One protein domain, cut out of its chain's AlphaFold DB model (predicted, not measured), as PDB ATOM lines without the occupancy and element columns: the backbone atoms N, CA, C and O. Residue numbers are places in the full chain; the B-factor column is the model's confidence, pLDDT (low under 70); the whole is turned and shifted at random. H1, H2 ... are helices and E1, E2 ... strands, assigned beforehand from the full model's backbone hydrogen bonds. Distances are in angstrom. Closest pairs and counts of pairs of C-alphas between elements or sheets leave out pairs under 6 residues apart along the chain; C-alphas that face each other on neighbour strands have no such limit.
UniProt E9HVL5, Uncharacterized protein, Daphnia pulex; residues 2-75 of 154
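AT A GLANCE: This is residues 2 to 75 of the 154 residues of an uncharacterized protein of Daphnia pulex (UniProt E9HVL5). A twisted, curled sheet of four strands, E2, E1, E3 and E4, wraps part way round the short helix H1, which comes near both edge strands, E2 and E4. Two more short helices, H2 and H3, make a corner beyond the end of E3 and the start of E4. The printed part has 74 residues, with E1, E2, H1, E3, H2, H3 and E4 in order along the chain; the sheet order is E2, E1, E3, E4, all antiparallel, and the class is mixed, helices and strands. It is compact, with a radius of gyration of the C-alphas of 11.9 A, and rounded, with spans of 32 by 22 by 21 A.

HOW THE PARTS SIT: E1, residues 2 to 4, and E2, residues 8 to 10, form a hairpin, antiparallel at 164 degrees, with N 10 and O 2 at 2.8 A. E1 is also the antiparallel neighbour of E3, residues 36 to 41, at 123 degrees, with N 3 and O 36 at 2.9 A. E3 and E4, residues 67 to 73, are antiparallel at 150 degrees, with N 69 and O 39 at 2.8 A. From edge to edge the strands' lines turn by 98 degrees and the way across the sheet by 70 degrees. H1, residues 21 to 27, is on the sheet at a height of 6.8 A, over none of its strands, but only just: 2 of its 7 C-alphas fall on E2. Its closest C-alphas to E2 are Arg 24 and Gly 8, 6.0 A apart; to E4, Ile 23 and Phe 68, 6.7 A. E2, H1 and E3 form a split strand-helix-strand unit, two strands of one sheet that are not neighbours, with E1 between them in the sheet and a helix between them along the chain; its crossover is left-handed. H2, residues 47 to 54, only grazes the sheet; its closest C-alphas to E3 are Ile 50 and Tyr 41, 7.3 A apart. H2 and H3, residues 61 to 65, only just touch, and only at the corner, with 3 pairs of C-alphas within 8 A, the closest Leu 53 and Gln 63 at 6.3 A. H1 and H3 are close but not clearly touching, with C-alphas His 22 and Glu 64 at 7.0 A; H1 and H2 are apart. In H2 every O i to N i+4 pair is within hydrogen-bond range; in H1 2 of 3 are, and in H3 0 of 1, with 1 of 2 O i to N i+3 pairs.

IN THESE COORDINATES: E1 begins at C-alpha 2, (29.257, -6.635, 203.028). E3 measures 14.9 A, H2 10.7 A and H1 9.6 A from first to last C-alpha. E4, 16.8 A, ends at C-alpha 73, (37.867, -3.887, 202.789).

THE WHOLE: The two C-alphas farthest apart, Pro 61 and Asn 75, are 34.4 A apart. The printed part has no cut, no link is long, and no printed residue has a pLDDT under 70.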
ATOM      1  N   VAL A   2      28.196  -6.124 202.159       93.38
ATOM      2  CA  VAL A   2      29.257  -6.635 203.028       93.38
ATOM      3  C   VAL A   2      29.314  -8.152 202.959       93.38
ATOM      4  O   VAL A   2      28.302  -8.818 203.174       93.38
ATOM      5  N   ALA A   3      30.497  -8.680 202.678       93.75
ATOM      6  CA  ALA A   3      30.804 -10.101 202.658       93.75
ATOM      7  C   ALA A   3      31.756 -10.440 203.809       93.75
ATOM      8  O   ALA A   3      32.774  -9.771 204.000       93.75
ATOM      9  N   ILE A   4      31.411 -11.470 204.578       93.75
ATOM     10  CA  ILE A   4      32.182 -11.930 205.733       93.75
ATOM     11  C   ILE A   4      32.358 -13.452 205.600       93.75
ATOM     12  O   ILE A   4      31.350 -14.163 205.686       93.75
ATOM     13  N   PRO A   5      33.592 -13.961 205.428       93.06
ATOM     14  CA  PRO A   5      33.866 -15.394 205.354       93.06
ATOM     15  C   PRO A   5      33.286 -16.154 206.553       93.06
ATOM     16  O   PRO A   5      33.357 -15.698 207.700       93.06
ATOM     17  N   GLY A   6      32.643 -17.284 206.276       91.25
ATOM     18  CA  GLY A   6      31.957 -18.147 207.237       91.25
ATOM     19  C   GLY A   6      30.650 -17.583 207.807       91.25
ATOM     20  O   GLY A   6      29.977 -18.271 208.572       91.25
ATOM     21  N   ASN A   7      30.275 -16.346 207.464       90.69
ATOM     22  CA  ASN A   7      29.053 -15.698 207.957       90.69
ATOM     23  C   ASN A   7      28.062 -15.386 206.830       90.69
ATOM     24  O   ASN A   7      26.857 -15.562 207.012       90.69
ATOM     25  N   GLY A   8      28.546 -14.941 205.669       90.62
ATOM     26  CA  GLY A   8      27.736 -14.753 204.468       90.62
ATOM     27  C   GLY A   8      27.793 -13.351 203.863       90.62
ATOM     28  O   GLY A   8      28.683 -12.546 204.151       90.62
ATOM     29  N   LEU A   9      26.820 -13.086 202.988       93.12
ATOM     30  CA  LEU A   9      26.708 -11.881 202.170       93.12
ATOM     31  C   LEU A   9      25.468 -11.065 202.561       93.12
ATOM     32  O   LEU A   9      24.335 -11.555 202.516       93.12
ATOM     33  N   PHE A  10      25.680  -9.796 202.903       93.62
ATOM     34  CA  PHE A  10      24.672  -8.933 203.508       93.62
ATOM     35  C   PHE A  10      24.467  -7.626 202.735       93.62
ATOM     36  O   PHE A  10      25.402  -6.943 202.301       93.62
ATOM     37  N   SER A  11      23.200  -7.230 202.623       91.12
ATOM     38  CA  SER A  11      22.792  -5.914 202.126       91.12
ATOM     39  C   SER A  11      23.249  -4.783 203.056       91.12
ATOM     40  O   SER A  11      23.621  -5.005 204.209       91.12
ATOM     41  N   ARG A  12      23.126  -3.531 202.592       84.56
ATOM     42  CA  ARG A  12      23.395  -2.335 203.419       84.56
ATOM     43  C   ARG A  12      22.575  -2.308 204.719       84.56
ATOM     44  O   ARG A  12      23.074  -1.861 205.744       84.56
ATOM     45  N   ASN A  13      21.359  -2.860 204.697       84.62
ATOM     46  CA  ASN A  13      20.471  -2.951 205.863       84.62
ATOM     47  C   ASN A  13      20.627  -4.280 206.627       84.62
ATOM     48  O   ASN A  13      19.730  -4.669 207.368       84.62
ATOM     49  N   ARG A  14      21.740  -5.001 206.427       86.00
ATOM     50  CA  ARG A  14      22.077  -6.282 207.079       86.00
ATOM     51  C   ARG A  14      21.121  -7.446 206.798       86.00
ATOM     52  O   ARG A  14      21.214  -8.484 207.444       86.00
ATOM     53  N   LYS A  15      20.231  -7.323 205.811       89.94
ATOM     54  CA  LYS A  15      19.453  -8.461 205.301       89.94
ATOM     55  C   LYS A  15      20.362  -9.363 204.461       89.94
ATOM     56  O   LYS A  15      21.055  -8.838 203.587       89.94
ATOM     57  N   ALA A  16      20.340 -10.667 204.726       90.12
ATOM     58  CA  ALA A  16      21.023 -11.674 203.918       90.12
ATOM     59  C   ALA A  16      20.318 -11.873 202.567       90.12
ATOM     60  O   ALA A  16      19.104 -11.672 202.460       90.12
ATOM     61  N   TYR A  17      21.083 -12.268 201.552       88.69
ATOM     62  CA  TYR A  17      20.547 -12.604 200.236       88.69
ATOM     63  C   TYR A  17      20.296 -14.111 200.108       88.69
ATOM     64  O   TYR A  17      21.182 -14.893 200.460       88.69
ATOM     65  N   PRO A  18      19.125 -14.531 199.607       87.56
ATOM     66  CA  PRO A  18      18.889 -15.923 199.256       87.56
ATOM     67  C   PRO A  18      19.676 -16.311 197.993       87.56
ATOM     68  O   PRO A  18      19.845 -15.501 197.079       87.56
ATOM     69  N   HIS A  19      20.097 -17.577 197.918       89.75
ATOM     70  CA  HIS A  19      20.499 -18.248 196.670       89.75
ATOM     71  C   HIS A  19      21.687 -17.637 195.896       89.75
ATOM     72  O   HIS A  19      21.740 -17.736 194.675       89.75
ATOM     73  N   LEU A  20      22.646 -17.016 196.587       93.19
ATOM     74  CA  LEU A  20      23.917 -16.543 196.007       93.19
ATOM     75  C   LEU A  20      25.096 -17.409 196.476       93.19
ATOM     76  O   LEU A  20      26.139 -16.890 196.873       93.19
ATOM     77  N   GLU A  21      24.899 -18.729 196.514       92.25
ATOM     78  CA  GLU A  21      25.880 -19.661 197.085       92.25
ATOM     79  C   GLU A  21      27.185 -19.686 196.288       92.25
ATOM     80  O   GLU A  21      28.243 -19.699 196.902       92.25
ATOM     81  N   HIS A  22      27.139 -19.534 194.961       94.00
ATOM     82  CA  HIS A  22      28.337 -19.439 194.120       94.00
ATOM     83  C   HIS A  22      29.290 -18.318 194.567       94.00
ATOM     84  O   HIS A  22      30.500 -18.498 194.595       94.00
ATOM     85  N   ILE A  23      28.747 -17.179 195.008       95.50
ATOM     86  CA  ILE A  23      29.535 -16.071 195.568       95.50
ATOM     87  C   ILE A  23      30.003 -16.389 196.994       95.50
ATOM     88  O   ILE A  23      31.131 -16.066 197.370       95.50
ATOM     89  N   ARG A  24      29.132 -16.977 197.822       93.69
ATOM     90  CA  ARG A  24      29.431 -17.269 199.234       93.69
ATOM     91  C   ARG A  24      30.533 -18.310 199.371       93.69
ATOM     92  O   ARG A  24      31.434 -18.113 200.177       93.69
ATOM     93  N   GLU A  25      30.487 -19.356 198.555       94.12
ATOM     94  CA  GLU A  25      31.498 -20.409 198.508       94.12
ATOM     95  C   GLU A  25      32.882 -19.835 198.180       94.12
ATOM     96  O   GLU A  25      33.850 -20.185 198.849       94.12
ATOM     97  N   GLU A  26      32.986 -18.899 197.227       93.75
ATOM     98  CA  GLU A  26      34.249 -18.210 196.923       93.75
ATOM     99  C   GLU A  26      34.738 -17.330 198.087       93.75
ATOM    100  O   GLU A  26      35.927 -17.329 198.411       93.75
ATOM    101  N   ILE A  27      33.833 -16.596 198.746       91.81
ATOM    102  CA  ILE A  27      34.166 -15.754 199.908       91.81
ATOM    103  C   ILE A  27      34.672 -16.605 201.079       91.81
ATOM    104  O   ILE A  27      35.602 -16.198 201.774       91.81
ATOM    105  N   ASP A  28      34.093 -17.784 201.293       93.88
ATOM    106  CA  ASP A  28      34.432 -18.670 202.410       93.88
ATOM    107  C   ASP A  28      35.827 -19.310 202.279       93.88
ATOM    108  O   ASP A  28      36.358 -19.837 203.257       93.88
ATOM    109  N   LEU A  29      36.467 -19.202 201.108       92.88
ATOM    110  CA  LEU A  29      37.876 -19.570 200.912       92.88
ATOM    111  C   LEU A  29      38.855 -18.530 201.484       92.88
ATOM    112  O   LEU A  29      40.048 -18.815 201.627       92.88
ATOM    113  N   LEU A  30      38.386 -17.316 201.779       90.50
ATOM    114  CA  LEU A  30      39.215 -16.232 202.301       90.50
ATOM    115  C   LEU A  30      39.467 -16.378 203.806       90.50
ATOM    116  O   LEU A  30      38.783 -17.093 204.535       90.50
ATOM    117  N   SER A  31      40.470 -15.652 204.306       89.25
ATOM    118  CA  SER A  31      40.768 -15.626 205.741       89.25
ATOM    119  C   SER A  31      39.640 -14.955 206.533       89.25
ATOM    120  O   SER A  31      39.153 -13.894 206.151       89.25
ATOM    121  N   ALA A  32      39.270 -15.528 207.684       87.62
ATOM    122  CA  ALA A  32      38.140 -15.075 208.508       87.62
ATOM    123  C   ALA A  32      38.256 -13.634 209.053       87.62
ATOM    124  O   ALA A  32      37.283 -13.076 209.554       87.62
ATOM    125  N   ASN A  33      39.440 -13.028 208.983       86.75
ATOM    126  CA  ASN A  33      39.695 -11.640 209.369       86.75
ATOM    127  C   ASN A  33      39.464 -10.629 208.231       86.75
ATOM    128  O   ASN A  33      39.670  -9.434 208.440       86.75
ATOM    129  N   ILE A  34      39.075 -11.086 207.040       90.38
ATOM    130  CA  ILE A  34      38.797 -10.232 205.886       90.38
ATOM    131  C   ILE A  34      37.300  -9.933 205.847       90.38
ATOM    132  O   ILE A  34      36.477 -10.841 205.827       90.38
ATOM    133  N   ILE A  35      36.942  -8.653 205.802       93.12
ATOM    134  CA  ILE A  35      35.561  -8.207 205.604       93.12
ATOM    135  C   ILE A  35      35.535  -7.356 204.343       93.12
ATOM    136  O   ILE A  35      36.157  -6.299 204.304       93.12
ATOM    137  N   LEU A  36      34.828  -7.803 203.311       93.44
ATOM    138  CA  LEU A  36      34.821  -7.143 202.008       93.44
ATOM    139  C   LEU A  36      33.595  -6.241 201.853       93.44
ATOM    140  O   LEU A  36      32.493  -6.628 202.243       93.44
ATOM    141  N   ASP A  37      33.780  -5.073 201.235       93.06
ATOM    142  CA  ASP A  37      32.685  -4.231 200.749       93.06
ATOM    143  C   ASP A  37      32.737  -4.122 199.218       93.06
ATOM    144  O   ASP A  37      33.778  -3.845 198.610       93.06
ATOM    145  N   GLY A  38      31.595  -4.374 198.590       92.81
ATOM    146  CA  GLY A  38      31.469  -4.466 197.138       92.81
ATOM    147  C   GLY A  38      30.038  -4.289 196.643       92.81
ATOM    148  O   GLY A  38      29.114  -4.057 197.422       92.81
ATOM    149  N   GLU A  39      29.822  -4.439 195.344       93.25
ATOM    150  CA  GLU A  39      28.499  -4.358 194.718       93.25
ATOM    151  C   GLU A  39      28.160  -5.681 194.019       93.25
ATOM    152  O   GLU A  39      29.047  -6.357 193.498       93.25
ATOM    153  N   LEU A  40      26.879  -6.061 194.009       94.75
ATOM    154  CA  LEU A  40      26.416  -7.147 193.146       94.75
ATOM    155  C   LEU A  40      26.167  -6.593 191.754       94.75
ATOM    156  O   LEU A  40      25.366  -5.676 191.578       94.75
ATOM    157  N   TYR A  41      26.858  -7.155 190.775       93.38
ATOM    158  CA  TYR A  41      26.912  -6.610 189.430       93.38
ATOM    159  C   TYR A  41      26.931  -7.731 188.386       93.38
ATOM    160  O   TYR A  41      27.318  -8.863 188.670       93.38
ATOM    161  N   SER A  42      26.479  -7.421 187.174       94.44
ATOM    162  CA  SER A  42      26.513  -8.324 186.031       94.44
ATOM    163  C   SER A  42      26.616  -7.511 184.746       94.44
ATOM    164  O   SER A  42      25.883  -6.541 184.581       94.44
ATOM    165  N   ASP A  43      27.480  -7.931 183.822       90.31
ATOM    166  CA  ASP A  43      27.619  -7.298 182.501       90.31
ATOM    167  C   ASP A  43      26.450  -7.631 181.555       90.31
ATOM    168  O   ASP A  43      26.317  -7.038 180.487       90.31
ATOM    169  N   THR A  44      25.611  -8.607 181.915       93.44
ATOM    170  CA  THR A  44      24.535  -9.130 181.058       93.44
ATOM    171  C   THR A  44      23.134  -8.819 181.571       93.44
ATOM    172  O   THR A  44      22.168  -9.014 180.833       93.44
ATOM    173  N   LEU A  45      22.998  -8.358 182.817       94.56
ATOM    174  CA  LEU A  45      21.711  -8.088 183.456       94.56
ATOM    175  C   LEU A  45      21.552  -6.598 183.739       94.56
ATOM    176  O   LEU A  45      22.481  -5.919 184.170       94.56
ATOM    177  N   THR A  46      20.335  -6.095 183.568       93.56
ATOM    178  CA  THR A  46      20.003  -4.723 183.964       93.56
ATOM    179  C   THR A  46      19.971  -4.570 185.487       93.56
ATOM    180  O   THR A  46      19.730  -5.526 186.226       93.56
ATOM    181  N   PHE A  47      20.111  -3.337 185.983       90.69
ATOM    182  CA  PHE A  47      19.983  -3.041 187.417       90.69
ATOM    183  C   PHE A  47      18.664  -3.564 188.017       90.69
ATOM    184  O   PHE A  47      18.662  -4.148 189.100       90.69
ATOM    185  N   GLN A  48      17.543  -3.397 187.308       93.38
ATOM    186  CA  GLN A  48      16.236  -3.867 187.778       93.38
ATOM    187  C   GLN A  48      16.167  -5.397 187.839       93.38
ATOM    188  O   GLN A  48      15.623  -5.946 188.798       93.38
ATOM    189  N   GLU A  49      16.761  -6.093 186.863       95.69
ATOM    190  CA  GLU A  49      16.869  -7.553 186.900       95.69
ATOM    191  C   GLU A  49      17.723  -8.023 188.076       95.69
ATOM    192  O   GLU A  49      17.285  -8.913 188.803       95.69
ATOM    193  N   ILE A  50      18.886  -7.408 188.317       95.44
ATOM    194  CA  ILE A  50      19.743  -7.744 189.463       95.44
ATOM    195  C   ILE A  50      18.957  -7.560 190.765       95.44
ATOM    196  O   ILE A  50      18.860  -8.495 191.555       95.44
ATOM    197  N   VAL A  51      18.332  -6.394 190.975       93.44
ATOM    198  CA  VAL A  51      17.541  -6.105 192.185       93.44
ATOM    199  C   VAL A  51      16.406  -7.111 192.384       93.44
ATOM    200  O   VAL A  51      16.140  -7.506 193.523       93.44
ATOM    201  N   GLY A  52      15.735  -7.517 191.304       94.31
ATOM    202  CA  GLY A  52      14.681  -8.527 191.343       94.31
ATOM    203  C   GLY A  52      15.211  -9.916 191.697       94.31
ATOM    204  O   GLY A  52      14.664 -10.577 192.577       94.31
ATOM    205  N   LEU A  53      16.299 -10.341 191.053       95.44
ATOM    206  CA  LEU A  53      16.899 -11.663 191.227       95.44
ATOM    207  C   LEU A  53      17.476 -11.857 192.628       95.44
ATOM    208  O   LEU A  53      17.171 -12.858 193.266       95.44
ATOM    209  N   VAL A  54      18.242 -10.893 193.151       93.81
ATOM    210  CA  VAL A  54      18.874 -11.029 194.478       93.81
ATOM    211  C   VAL A  54      17.852 -11.074 195.614       93.81
ATOM    212  O   VAL A  54      18.159 -11.548 196.698       93.81
ATOM    213  N   LYS A  55      16.632 -10.568 195.402       91.44
ATOM    214  CA  LYS A  55      15.546 -10.610 196.394       91.44
ATOM    215  C   LYS A  55      14.608 -11.803 196.205       91.44
ATOM    216  O   LYS A  55      13.664 -11.934 196.981       91.44
ATOM    217  N   ASN A  56      14.811 -12.619 195.173       90.88
ATOM    218  CA  ASN A  56      13.914 -13.717 194.858       90.88
ATOM    219  C   ASN A  56      14.147 -14.888 195.819       90.88
ATOM    220  O   ASN A  56      15.239 -15.440 195.893       90.88
ATOM    221  N   GLU A  57      13.097 -15.291 196.529       90.62
ATOM    222  CA  GLU A  57      13.139 -16.426 197.458       90.62
ATOM    223  C   GLU A  57      13.160 -17.784 196.726       90.62
ATOM    224  O   GLU A  57      13.384 -18.823 197.345       90.62
ATOM    225  N   THR A  58      12.937 -17.804 195.408       92.62
ATOM    226  CA  THR A  58      13.066 -18.990 194.550       92.62
ATOM    227  C   THR A  58      14.308 -18.870 193.673       92.62
ATOM    228  O   THR A  58      14.399 -17.929 192.882       92.62
ATOM    229  N   LEU A  59      15.213 -19.853 193.755       90.88
ATOM    230  CA  LEU A  59      16.424 -19.920 192.930       90.88
ATOM    231  C   LEU A  59      16.083 -19.823 191.434       90.88
ATOM    232  O   LEU A  59      15.254 -20.575 190.920       90.88
ATOM    233  N   GLN A  60      16.747 -18.904 190.737       92.31
ATOM    234  CA  GLN A  60      16.648 -18.717 189.293       92.31
ATOM    235  C   GLN A  60      18.012 -18.951 188.636       92.31
ATOM    236  O   GLN A  60      19.004 -18.397 189.110       92.31
ATOM    237  N   PRO A  61      18.085 -19.629 187.473       92.44
ATOM    238  CA  PRO A  61      19.354 -19.865 186.775       92.44
ATOM    239  C   PRO A  61      20.144 -18.589 186.439       92.44
ATOM    240  O   PRO A  61      21.363 -18.619 186.327       92.44
ATOM    241  N   LYS A  62      19.461 -17.446 186.277       93.94
ATOM    242  CA  LYS A  62      20.110 -16.156 185.992       93.94
ATOM    243  C   LYS A  62      20.943 -15.610 187.166       93.94
ATOM    244  O   LYS A  62      21.770 -14.740 186.923       93.94
ATOM    245  N   GLN A  63      20.749 -16.084 188.403       93.19
ATOM    246  CA  GLN A  63      21.507 -15.600 189.570       93.19
ATOM    247  C   GLN A  63      23.007 -15.912 189.477       93.19
ATOM    248  O   GLN A  63      23.809 -15.105 189.935       93.19
ATOM    249  N   GLU A  64      23.382 -16.994 188.793       93.75
ATOM    250  CA  GLU A  64      24.779 -17.368 188.508       93.75
ATOM    251  C   GLU A  64      25.525 -16.310 187.669       93.75
ATOM    252  O   GLU A  64      26.749 -16.255 187.655       93.75
ATOM    253  N   GLN A  65      24.800 -15.435 186.959       95.50
ATOM    254  CA  GLN A  65      25.403 -14.346 186.176       95.50
ATOM    255  C   GLN A  65      25.783 -13.135 187.035       95.50
ATOM    256  O   GLN A  65      26.411 -12.197 186.536       95.50
ATOM    257  N   ILE A  66      25.364 -13.117 188.302       96.50
ATOM    258  CA  ILE A  66      25.662 -12.049 189.250       96.50
ATOM    259  C   ILE A  66      27.016 -12.343 189.887       96.50
ATOM    260  O   ILE A  66      27.255 -13.445 190.371       96.50
ATOM    261  N   LYS A  67      27.883 -11.335 189.918       95.00
ATOM    262  CA  LYS A  67      29.204 -11.375 190.544       95.00
ATOM    263  C   LYS A  67      29.271 -10.374 191.685       95.00
ATOM    264  O   LYS A  67      28.575  -9.356 191.674       95.00
ATOM    265  N   PHE A  68      30.154 -10.631 192.641       94.44
ATOM    266  CA  PHE A  68      30.468  -9.680 193.699       94.44
ATOM    267  C   PHE A  68      31.720  -8.878 193.338       94.44
ATOM    268  O   PHE A  68      32.839  -9.381 193.379       94.44
ATOM    269  N   HIS A  69      31.522  -7.622 192.945       92.25
ATOM    270  CA  HIS A  69      32.592  -6.710 192.557       92.25
ATOM    271  C   HIS A  69      33.093  -5.968 193.795       92.25
ATOM    272  O   HIS A  69      32.453  -5.032 194.280       92.25
ATOM    273  N   VAL A  70      34.234  -6.408 194.318       92.06
ATOM    274  CA  VAL A  70      34.837  -5.879 195.545       92.06
ATOM    275  C   VAL A  70      35.582  -4.580 195.255       92.06
ATOM    276  O   VAL A  70      36.394  -4.526 194.338       92.06
ATOM    277  N   TYR A  71      35.350  -3.536 196.053       91.12
ATOM    278  CA  TYR A  71      36.019  -2.241 195.875       91.12
ATOM    279  C   TYR A  71      36.690  -1.699 197.151       91.12
ATOM    280  O   TYR A  71      37.404  -0.700 197.079       91.12
ATOM    281  N   ASP A  72      36.443  -2.289 198.326       92.06
ATOM    282  CA  ASP A  72      37.091  -1.919 199.593       92.06
ATOM    283  C   ASP A  72      37.092  -3.111 200.569       92.06
ATOM    284  O   ASP A  72      36.416  -4.123 200.363       92.06
ATOM    285  N   MET A  73      37.835  -2.964 201.660       92.00
ATOM    286  CA  MET A  73      37.867  -3.887 202.789       92.00
ATOM    287  C   MET A  73      37.583  -3.100 204.074       92.00
ATOM    288  O   MET A  73      38.066  -1.984 204.249       92.00
ATOM    289  N   ILE A  74      36.797  -3.670 204.983       92.12
ATOM    290  CA  ILE A  74      36.441  -3.037 206.255       92.12
ATOM    291  C   ILE A  74      37.511  -3.378 207.291       92.12
ATOM    292  O   ILE A  74      37.530  -4.484 207.828       92.12
ATOM    293  N   ASN A  75      38.394  -2.422 207.576       92.31
ATOM    294  CA  ASN A  75      39.357  -2.486 208.673       92.31
ATOM    295  C   ASN A  75      39.827  -1.068 209.076       92.31
ATOM    296  O   ASN A  75      39.379  -0.071 208.502       92.31
TER     297      ASN A  75